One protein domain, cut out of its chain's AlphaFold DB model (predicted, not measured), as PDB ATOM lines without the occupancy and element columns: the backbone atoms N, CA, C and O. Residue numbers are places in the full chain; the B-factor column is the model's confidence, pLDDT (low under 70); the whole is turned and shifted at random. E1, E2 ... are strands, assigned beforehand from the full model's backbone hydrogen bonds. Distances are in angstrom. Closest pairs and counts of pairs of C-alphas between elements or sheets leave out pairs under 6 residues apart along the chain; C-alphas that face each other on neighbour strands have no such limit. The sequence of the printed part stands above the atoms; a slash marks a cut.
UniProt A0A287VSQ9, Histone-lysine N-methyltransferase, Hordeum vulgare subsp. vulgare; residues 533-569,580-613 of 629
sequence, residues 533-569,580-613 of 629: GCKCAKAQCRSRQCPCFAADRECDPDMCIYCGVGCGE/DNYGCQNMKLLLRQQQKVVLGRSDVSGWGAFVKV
ATOM      1  N   GLY A 533      36.727  22.750 -42.283       89.88
ATOM      2  CA  GLY A 533      35.351  22.295 -42.048       89.88
ATOM      3  C   GLY A 533      34.367  23.393 -41.611       89.88
ATOM      4  O   GLY A 533      34.728  24.460 -41.083       89.88
ATOM      5  N   CYS A 534      33.079  23.156 -41.854       89.94
ATOM      6  CA  CYS A 534      32.022  24.079 -41.448       89.94
ATOM      7  C   CYS A 534      31.683  23.964 -39.951       89.94
ATOM      8  O   CYS A 534      31.912  22.941 -39.314       89.94
ATOM      9  N   LYS A 535      31.075  25.024 -39.401       89.62
ATOM     10  CA  LYS A 535      30.432  25.030 -38.073       89.62
ATOM     11  C   LYS A 535      28.905  25.155 -38.181       89.62
ATOM     12  O   LYS A 535      28.271  25.821 -37.371       89.62
ATOM     13  N   CYS A 536      28.327  24.591 -39.236       90.75
ATOM     14  CA  CYS A 536      26.881  24.567 -39.416       90.75
ATOM     15  C   CYS A 536      26.232  23.678 -38.346       90.75
ATOM     16  O   CYS A 536      26.858  22.731 -37.870       90.75
ATOM     17  N   ALA A 537      24.971  23.945 -38.014       87.38
ATOM     18  CA  ALA A 537      24.152  22.973 -37.300       87.38
ATOM     19  C   ALA A 537      23.764  21.802 -38.226       87.38
ATOM     20  O   ALA A 537      23.899  21.879 -39.454       87.38
ATOM     21  N   LYS A 538      23.242  20.727 -37.629       83.88
ATOM     22  CA  LYS A 538      22.609  19.598 -38.329       83.88
ATOM     23  C   LYS A 538      21.575  20.080 -39.363       83.88
ATOM     24  O   LYS A 538      20.952  21.125 -39.183       83.88
ATOM     25  N   ALA A 539      21.445  19.354 -40.475       81.81
ATOM     26  CA  ALA A 539      20.638  19.681 -41.661       81.81
ATOM     27  C   ALA A 539      20.898  21.025 -42.399       81.81
ATOM     28  O   ALA A 539      20.490  21.149 -43.553       81.81
ATOM     29  N   GLN A 540      21.619  22.003 -41.829       86.88
ATOM     30  CA  GLN A 540      21.819  23.339 -42.435       86.88
ATOM     31  C   GLN A 540      22.787  23.365 -43.636       86.88
ATOM     32  O   GLN A 540      22.891  24.358 -44.358       86.88
ATOM     33  N   CYS A 541      23.499  22.269 -43.899       90.75
ATOM     34  CA  CYS A 541      24.373  22.128 -45.062       90.75
ATOM     35  C   CYS A 541      23.562  21.831 -46.337       90.75
ATOM     36  O   CYS A 541      23.617  20.726 -46.862       90.75
ATOM     37  N   ARG A 542      22.783  22.814 -46.805       88.38
ATOM     38  CA  ARG A 542      21.952  22.743 -48.028       88.38
ATOM     39  C   ARG A 542      22.112  23.951 -48.967       88.38
ATOM     40  O   ARG A 542      21.484  23.992 -50.018       88.38
ATOM     41  N   SER A 543      22.902  24.957 -48.586       88.81
ATOM     42  CA  SER A 543      23.015  26.228 -49.315       88.81
ATOM     43  C   SER A 543      24.415  26.837 -49.213       88.81
ATOM     44  O   SER A 543      25.241  26.422 -48.392       88.81
ATOM     45  N   ARG A 544      24.671  27.898 -49.996       87.88
ATOM     46  CA  ARG A 544      25.943  28.648 -49.994       87.88
ATOM     47  C   ARG A 544      26.258  29.398 -48.679       87.88
ATOM     48  O   ARG A 544      27.310  30.031 -48.578       87.88
ATOM     49  N   GLN A 545      25.393  29.299 -47.664       87.50
ATOM     50  CA  GLN A 545      25.708  29.678 -46.281       87.50
ATOM     51  C   GLN A 545      26.730  28.716 -45.646       87.50
ATOM     52  O   GLN A 545      27.577  29.145 -44.863       87.50
ATOM     53  N   CYS A 546      26.705  27.428 -46.012       90.12
ATOM     54  CA  CYS A 546      27.684  26.445 -45.550       90.12
ATOM     55  C   CYS A 546      29.022  26.601 -46.303       90.12
ATOM     56  O   CYS A 546      29.030  26.503 -47.532       90.12
ATOM     57  N   PRO A 547      30.172  26.774 -45.616       89.50
ATOM     58  CA  PRO A 547      31.481  26.881 -46.266       89.50
ATOM     59  C   PRO A 547      31.886  25.695 -47.153       89.50
ATOM     60  O   PRO A 547      32.627  25.916 -48.104       89.50
ATOM     61  N   CYS A 548      31.422  24.473 -46.864       90.81
ATOM     62  CA  CYS A 548      31.718  23.278 -47.668       90.81
ATOM     63  C   CYS A 548      30.931  23.305 -48.985       90.81
ATOM     64  O   CYS A 548      31.520  23.358 -50.062       90.81
ATOM     65  N   PHE A 549      29.600  23.407 -48.890       90.31
ATOM     66  CA  PHE A 549      28.698  23.540 -50.040       90.31
ATOM     67  C   PHE A 549      29.083  24.737 -50.930       90.31
ATOM     68  O   PHE A 549      29.086  24.653 -52.151       90.31
ATOM     69  N   ALA A 550      29.478  25.859 -50.321       87.12
ATOM     70  CA  ALA A 550      29.911  27.074 -51.014       87.12
ATOM     71  C   ALA A 550      31.377  27.069 -51.501       87.12
ATOM     72  O   ALA A 550      31.924  28.138 -51.804       87.12
ATOM     73  N   ALA A 551      32.011  25.898 -51.499       84.00
ATOM     74  CA  ALA A 551      33.302  25.600 -52.110       84.00
ATOM     75  C   ALA A 551      33.209  24.358 -53.026       84.00
ATOM     76  O   ALA A 551      34.238  23.772 -53.353       84.00
ATOM     77  N   ASP A 552      31.983  23.964 -53.405       86.25
ATOM     78  CA  ASP A 552      31.643  22.794 -54.226       86.25
ATOM     79  C   ASP A 552      32.144  21.465 -53.621       86.25
ATOM     80  O   ASP A 552      32.754  20.639 -54.300       86.25
ATOM     81  N   ARG A 553      31.941  21.277 -52.306       88.81
ATOM     82  CA  ARG A 553      32.462  20.131 -51.539       88.81
ATOM     83  C   ARG A 553      31.477  19.577 -50.516       88.81
ATOM     84  O   ARG A 553      30.808  20.335 -49.812       88.81
ATOM     85  N   GLU A 554      31.510  18.259 -50.332       91.88
ATOM     86  CA  GLU A 554      30.879  17.589 -49.190       91.88
ATOM     87  C   GLU A 554      31.544  17.976 -47.848       91.88
ATOM     88  O   GLU A 554      32.647  18.529 -47.791       91.88
ATOM     89  N   CYS A 555      30.842  17.722 -46.744       91.56
ATOM     90  CA  CYS A 555      31.354  17.913 -45.394       91.56
ATOM     91  C   CYS A 555      32.202  16.709 -44.967       91.56
ATOM     92  O   CYS A 555      31.687  15.608 -44.809       91.56
ATOM     93  N   ASP A 556      33.488  16.936 -44.712       90.88
ATOM     94  CA  ASP A 556      34.370  15.933 -44.108       90.88
ATOM     95  C   ASP A 556      33.936  15.648 -42.649       90.88
ATOM     96  O   ASP A 556      33.786  16.617 -41.893       90.88
ATOM     97  N   PRO A 557      33.714  14.379 -42.241       87.62
ATOM     98  CA  PRO A 557      33.213  14.037 -40.906       87.62
ATOM     99  C   PRO A 557      34.134  14.526 -39.781       87.62
ATOM    100  O   PRO A 557      33.651  15.134 -38.825       87.62
ATOM    101  N   ASP A 558      35.450  14.368 -39.940       86.56
ATOM    102  CA  ASP A 558      36.446  14.679 -38.905       86.56
ATOM    103  C   ASP A 558      36.570  16.198 -38.694       86.56
ATOM    104  O   ASP A 558      36.847  16.687 -37.599       86.56
ATOM    105  N   MET A 559      36.324  16.974 -39.757       88.88
ATOM    106  CA  MET A 559      36.465  18.434 -39.754       88.88
ATOM    107  C   MET A 559      35.148  19.174 -39.458       88.88
ATOM    108  O   MET A 559      35.174  20.328 -39.016       88.88
ATOM    109  N   CYS A 560      33.993  18.554 -39.727       89.75
ATOM    110  CA  CYS A 560      32.664  19.187 -39.692       89.75
ATOM    111  C   CYS A 560      31.800  18.732 -38.500       89.75
ATOM    112  O   CYS A 560      30.572  18.688 -38.602       89.75
ATOM    113  N   ILE A 561      32.453  18.444 -37.369       84.88
ATOM    114  CA  ILE A 561      31.947  17.850 -36.112       84.88
ATOM    115  C   ILE A 561      30.507  18.261 -35.715       84.88
ATOM    116  O   ILE A 561      29.738  17.431 -35.245       84.88
ATOM    117  N   TYR A 562      30.104  19.524 -35.909       85.31
ATOM    118  CA  TYR A 562      28.778  20.027 -35.499       85.31
ATOM    119  C   TYR A 562      27.605  19.634 -36.415       85.31
ATOM    120  O   TYR A 562      26.468  19.559 -35.947       85.31
ATOM    121  N   CYS A 563      27.851  19.420 -37.711       87.25
ATOM    122  CA  CYS A 563      26.815  19.010 -38.666       87.25
ATOM    123  C   CYS A 563      26.983  17.572 -39.154       87.25
ATOM    124  O   CYS A 563      26.048  17.051 -39.757       87.25
ATOM    125  N   GLY A 564      28.172  16.987 -38.978       76.81
ATOM    126  CA  GLY A 564      28.525  15.664 -39.475       76.81
ATOM    127  C   GLY A 564      27.669  14.547 -38.881       76.81
ATOM    128  O   GLY A 564      26.970  14.722 -37.880       76.81
ATOM    129  N   VAL A 565      27.741  13.377 -39.512       72.50
ATOM    130  CA  VAL A 565      27.272  12.139 -38.885       72.50
ATOM    131  C   VAL A 565      28.270  11.793 -37.785       72.50
ATOM    132  O   VAL A 565      29.448  11.596 -38.069       72.50
ATOM    133  N   GLY A 566      27.813  11.775 -36.534       61.62
ATOM    134  CA  GLY A 566      28.615  11.236 -35.441       61.62
ATOM    135  C   GLY A 566      28.691   9.718 -35.558       61.62
ATOM    136  O   GLY A 566      27.716   9.085 -35.968       61.62
ATOM    137  N   CYS A 567      29.824   9.136 -35.168       52.75
ATOM    138  CA  CYS A 567      29.872   7.713 -34.854       52.75
ATOM    139  C   CYS A 567      28.795   7.407 -33.799       52.75
ATOM    140  O   CYS A 567      28.590   8.205 -32.881       52.75
ATOM    141  N   GLY A 568      28.088   6.287 -33.963       56.12
ATOM    142  CA  GLY A 568      27.108   5.821 -32.984       56.12
ATOM    143  C   GLY A 568      27.779   5.246 -31.735       56.12
ATOM    144  O   GLY A 568      28.924   5.557 -31.418       56.12
ATOM    145  N   GLU A 569      27.080   4.341 -31.060       48.69
ATOM    146  CA  GLU A 569      27.496   3.689 -29.808       48.69
ATOM    147  C   GLU A 569      28.618   2.633 -29.991       48.69
ATOM    148  O   GLU A 569      28.644   1.598 -29.336       48.69
ATOM    149  N   ASP A 580      17.457   9.853 -41.729       50.47
ATOM    150  CA  ASP A 580      16.842  10.592 -40.631       50.47
ATOM    151  C   ASP A 580      17.147  12.087 -40.822       50.47
ATOM    152  O   ASP A 580      18.306  12.498 -40.940       50.47
ATOM    153  N   ASN A 581      16.107  12.930 -40.883       55.16
ATOM    154  CA  ASN A 581      16.225  14.333 -41.326       55.16
ATOM    155  C   ASN A 581      17.145  15.215 -40.447       55.16
ATOM    156  O   ASN A 581      17.463  16.342 -40.823       55.16
ATOM    157  N   TYR A 582      17.612  14.685 -39.316       61.62
ATOM    158  CA  TYR A 582      18.603  15.265 -38.412       61.62
ATOM    159  C   TYR A 582      20.069  15.070 -38.858       61.62
ATOM    160  O   TYR A 582      20.973  15.588 -38.203       61.62
ATOM    161  N   GLY A 583      20.343  14.335 -39.941       75.31
ATOM    162  CA  GLY A 583      21.700  14.127 -40.464       75.31
ATOM    163  C   GLY A 583      22.320  15.345 -41.172       75.31
ATOM    164  O   GLY A 583      21.673  16.370 -41.417       75.31
ATOM    165  N   CYS A 584      23.593  15.224 -41.566       86.56
ATOM    166  CA  CYS A 584      24.189  16.152 -42.527       86.56
ATOM    167  C   CYS A 584      23.552  15.958 -43.907       86.56
ATOM    168  O   CYS A 584      23.308  14.834 -44.331       86.56
ATOM    169  N   GLN A 585      23.329  17.047 -44.636       85.81
ATOM    170  CA  GLN A 585      22.643  17.022 -45.936       85.81
ATOM    171  C   GLN A 585      23.602  17.227 -47.128       85.81
ATOM    172  O   GLN A 585      23.168  17.235 -48.275       85.81
ATOM    173  N   ASN A 586      24.903  17.333 -46.830       90.75
ATOM    174  CA  ASN A 586      26.026  17.569 -47.745       90.75
ATOM    175  C   ASN A 586      27.111  16.488 -47.541       90.75
ATOM    176  O   ASN A 586      28.285  16.806 -47.385       90.75
ATOM    177  N   MET A 587      26.683  15.233 -47.379       88.69
ATOM    178  CA  MET A 587      27.520  14.032 -47.186       88.69
ATOM    179  C   MET A 587      26.930  12.833 -47.956       88.69
ATOM    180  O   MET A 587      27.127  11.680 -47.582       88.69
ATOM    181  N   LYS A 588      26.104  13.096 -48.975       85.44
ATOM    182  CA  LYS A 588      25.298  12.073 -49.648       85.44
ATOM    183  C   LYS A 588      26.148  11.165 -50.526       85.44
ATOM    184  O   LYS A 588      25.842   9.981 -50.604       85.44
ATOM    185  N   LEU A 589      27.206  11.688 -51.148       86.50
ATOM    186  CA  LEU A 589      28.131  10.875 -51.937       86.50
ATOM    187  C   LEU A 589      28.981   9.991 -51.012       86.50
ATOM    188  O   LEU A 589      29.046   8.779 -51.205       86.50
ATOM    189  N   LEU A 590      29.550  10.577 -49.951       84.94
ATOM    190  CA  LEU A 590      30.346   9.869 -48.943       84.94
ATOM    191  C   LEU A 590      29.561   8.737 -48.254       84.94
ATOM    192  O   LEU A 590      30.090   7.642 -48.069       84.94
ATOM    193  N   LEU A 591      28.299   8.994 -47.899       83.19
ATOM    194  CA  LEU A 591      27.395   8.037 -47.246       83.19
ATOM    195  C   LEU A 591      26.619   7.153 -48.242       83.19
ATOM    196  O   LEU A 591      25.754   6.389 -47.816       83.19
ATOM    197  N   ARG A 592      26.874   7.278 -49.555       81.19
ATOM    198  CA  ARG A 592      26.138   6.608 -50.648       81.19
ATOM    199  C   ARG A 592      24.606   6.717 -50.549       81.19
ATOM    200  O   ARG A 592      23.876   5.804 -50.932       81.19
ATOM    201  N   GLN A 593      24.098   7.856 -50.082       79.75
ATOM    202  CA  GLN A 593      22.666   8.178 -50.025       79.75
ATOM    203  C   GLN A 593      22.137   8.586 -51.414       79.75
ATOM    204  O   GLN A 593      21.593   9.676 -51.605       79.75
ATOM    205  N   GLN A 594      22.340   7.702 -52.391       77.06
ATOM    206  CA  GLN A 594      21.849   7.823 -53.759       77.06
ATOM    207  C   GLN A 594      20.423   7.276 -53.886       77.06
ATOM    208  O   GLN A 594      20.024   6.350 -53.175       77.06
ATOM    209  N   GLN A 595      19.641   7.848 -54.800       81.81
ATOM    210  CA  GLN A 595      18.285   7.377 -55.069       81.81
ATOM    211  C   GLN A 595      18.319   6.066 -55.869       81.81
ATOM    212  O   GLN A 595      19.196   5.867 -56.705       81.81
ATOM    213  N   LYS A 596      17.344   5.174 -55.648       84.25
ATOM    214  CA  LYS A 596      17.215   3.943 -56.444       84.25
ATOM    215  C   LYS A 596      16.796   4.262 -57.885       84.25
ATOM    216  O   LYS A 596      15.721   4.827 -58.111       84.25
ATOM    217  N   VAL A 597      17.649   3.858 -58.823       89.12
ATOM    218  CA  VAL A 597      17.467   3.946 -60.278       89.12
ATOM    219  C   VAL A 597      17.057   2.571 -60.824       89.12
ATOM    220  O   VAL A 597      17.372   1.544 -60.224       89.12
ATOM    221  N   VAL A 598      16.324   2.555 -61.934       90.75
ATOM    222  CA  VAL A 598      15.831   1.369 -62.645       90.75
ATOM    223  C   VAL A 598      16.279   1.462 -64.106       90.75
ATOM    224  O   VAL A 598      16.166   2.526 -64.709       90.75
ATOM    225  N   LEU A 599      16.781   0.366 -64.673       91.38
ATOM    226  CA  LEU A 599      17.132   0.278 -66.092       91.38
ATOM    227  C   LEU A 599      15.884  -0.069 -66.923       91.38
ATOM    228  O   LEU A 599      15.103  -0.929 -66.516       91.38
ATOM    229  N   GLY A 600      15.703   0.563 -68.082       91.06
ATOM    230  CA  GLY A 600      14.605   0.279 -69.015       91.06
ATOM    231  C   GLY A 600      14.959   0.641 -70.458       91.06
ATOM    232  O   GLY A 600      16.038   1.173 -70.711       91.06
ATOM    233  N   ARG A 601      14.063   0.380 -71.419       91.12
ATOM    234  CA  ARG A 601      14.186   0.976 -72.765       91.12
ATOM    235  C   ARG A 601      14.092   2.501 -72.640       91.12
ATOM    236  O   ARG A 601      13.293   2.991 -71.851       91.12
ATOM    237  N   SER A 602      14.932   3.222 -73.373       93.62
ATOM    238  CA  SER A 602      14.893   4.685 -73.462       93.62
ATOM    239  C   SER A 602      13.830   5.131 -74.462       93.62
ATOM    240  O   SER A 602      13.717   4.527 -75.527       93.62
ATOM    241  N   ASP A 603      13.118   6.219 -74.161       91.69
ATOM    242  CA  ASP A 603      12.159   6.844 -75.086       91.69
ATOM    243  C   ASP A 603      12.852   7.587 -76.251       91.69
ATOM    244  O   ASP A 603      12.198   7.982 -77.211       91.69
ATOM    245  N   VAL A 604      14.178   7.780 -76.171       93.56
ATOM    246  CA  VAL A 604      14.996   8.446 -77.204       93.56
ATOM    247  C   VAL A 604      15.780   7.426 -78.031       93.56
ATOM    248  O   VAL A 604      15.644   7.371 -79.248       93.56
ATOM    249  N   SER A 605      16.636   6.630 -77.382       90.88
ATOM    250  CA  SER A 605      17.413   5.552 -78.010       90.88
ATOM    251  C   SER A 605      18.113   4.693 -76.955       90.88
ATOM    252  O   SER A 605      18.554   5.202 -75.921       90.88
ATOM    253  N   GLY A 606      18.246   3.392 -77.221       92.38
ATOM    254  CA  GLY A 606      19.032   2.476 -76.395       92.38
ATOM    255  C   GLY A 606      18.417   2.152 -75.027       92.38
ATOM    256  O   GLY A 606      17.202   1.998 -74.874       92.38
ATOM    257  N   TRP A 607      19.286   2.013 -74.025       93.12
ATOM    258  CA  TRP A 607      18.913   1.796 -72.626       93.12
ATOM    259  C   TRP A 607      18.849   3.127 -71.863       93.12
ATOM    260  O   TRP A 607      19.758   3.947 -71.953       93.12
ATOM    261  N   GLY A 608      17.779   3.326 -71.095       93.31
ATOM    262  CA  GLY A 608      17.532   4.495 -70.251       93.31
ATOM    263  C   GLY A 608      17.584   4.164 -68.758       93.31
ATOM    264  O   GLY A 608      17.359   3.023 -68.342       93.31
ATOM    265  N   ALA A 609      17.869   5.179 -67.939       92.44
ATOM    266  CA  ALA A 609      18.020   5.067 -66.491       92.44
ATOM    267  C   ALA A 609      16.983   5.945 -65.766       92.44
ATOM    268  O   ALA A 609      17.048   7.173 -65.802       92.44
ATOM    269  N   PHE A 610      16.022   5.311 -65.094       90.06
ATOM    270  CA  PHE A 610      14.796   5.938 -64.598       90.06
ATOM    271  C   PHE A 610      14.740   5.980 -63.069       90.06
ATOM    272  O   PHE A 610      15.109   5.025 -62.386       90.06
ATOM    273  N   VAL A 611      14.230   7.071 -62.494       89.50
ATOM    274  CA  VAL A 611      14.111   7.221 -61.034       89.50
ATOM    275  C   VAL A 611      12.741   6.731 -60.561       89.50
ATOM    276  O   VAL A 611      11.717   7.272 -60.964       89.50
ATOM    277  N   LYS A 612      12.696   5.754 -59.643       79.06
ATOM    278  CA  LYS A 612      11.430   5.140 -59.168       79.06
ATOM    279  C   LYS A 612      10.510   6.084 -58.357       79.06
ATOM    280  O   LYS A 612       9.409   5.697 -57.981       79.06
ATOM    281  N   VAL A 613      10.955   7.300 -58.037       76.56
ATOM    282  CA  VAL A 613      10.222   8.276 -57.208       76.56
ATOM    283  C   VAL A 613      10.439   9.680 -57.769       76.56
ATOM    284  O   VAL A 613      11.567  10.033 -58.111       76.56
TER     285      VAL A 613
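AT A GLANCE: This is residues 533 to 569 and 580 to 613 of the 629 residues of the protein "Histone-lysine N-methyltransferase" of Hordeum vulgare subsp. vulgare (UniProt A0A287VSQ9). This domain has little regular structure: a lobe of loops, built from residues 533 to 565 and 583 to 591, lies toward one end of the longest axis, and a small two-stranded hairpin, E1 and E2, makes the other end. Residues 592 to 596 run between them as a thin connection. The printed part has 71 residues, with no named helix and two antiparallel strands, E1 then E2; the class is all strand, with 10 residues in named elements. The whole is loose, with a radius of gyration of the C-alphas of 16.1 A and spans of 46 by 31 by 18 A.

HOW THE PARTS SIT: E1, residues 597 to 601, and E2, residues 607 to 611, are antiparallel neighbours at 143 degrees and form a hairpin with a tight link. C-alphas 597 and 611 face each other at 4.7 A. N 598 and O 610 are within hydrogen-bond range at 2.8 A.

IN THESE COORDINATES: Residues 533 to 569 and 580 to 596 hold no named element. C-alpha 533 is at (35.351, 22.295, -42.048). E1 is 13.2 A long and begins at C-alpha 597 (17.467, 3.946, -60.278); E2 is 13.7 A long and ends at C-alpha 611 (14.111, 7.221, -61.034).

THE WHOLE: The C-alphas farthest apart, of Glu 569 and Ser 605, are 49.3 A apart. Residues 570 to 579 are not printed; C-alphas 569 and 580 are 16.7 A apart across the cut. The pLDDT is under 70 at residues 566 to 569 and 580 to 582.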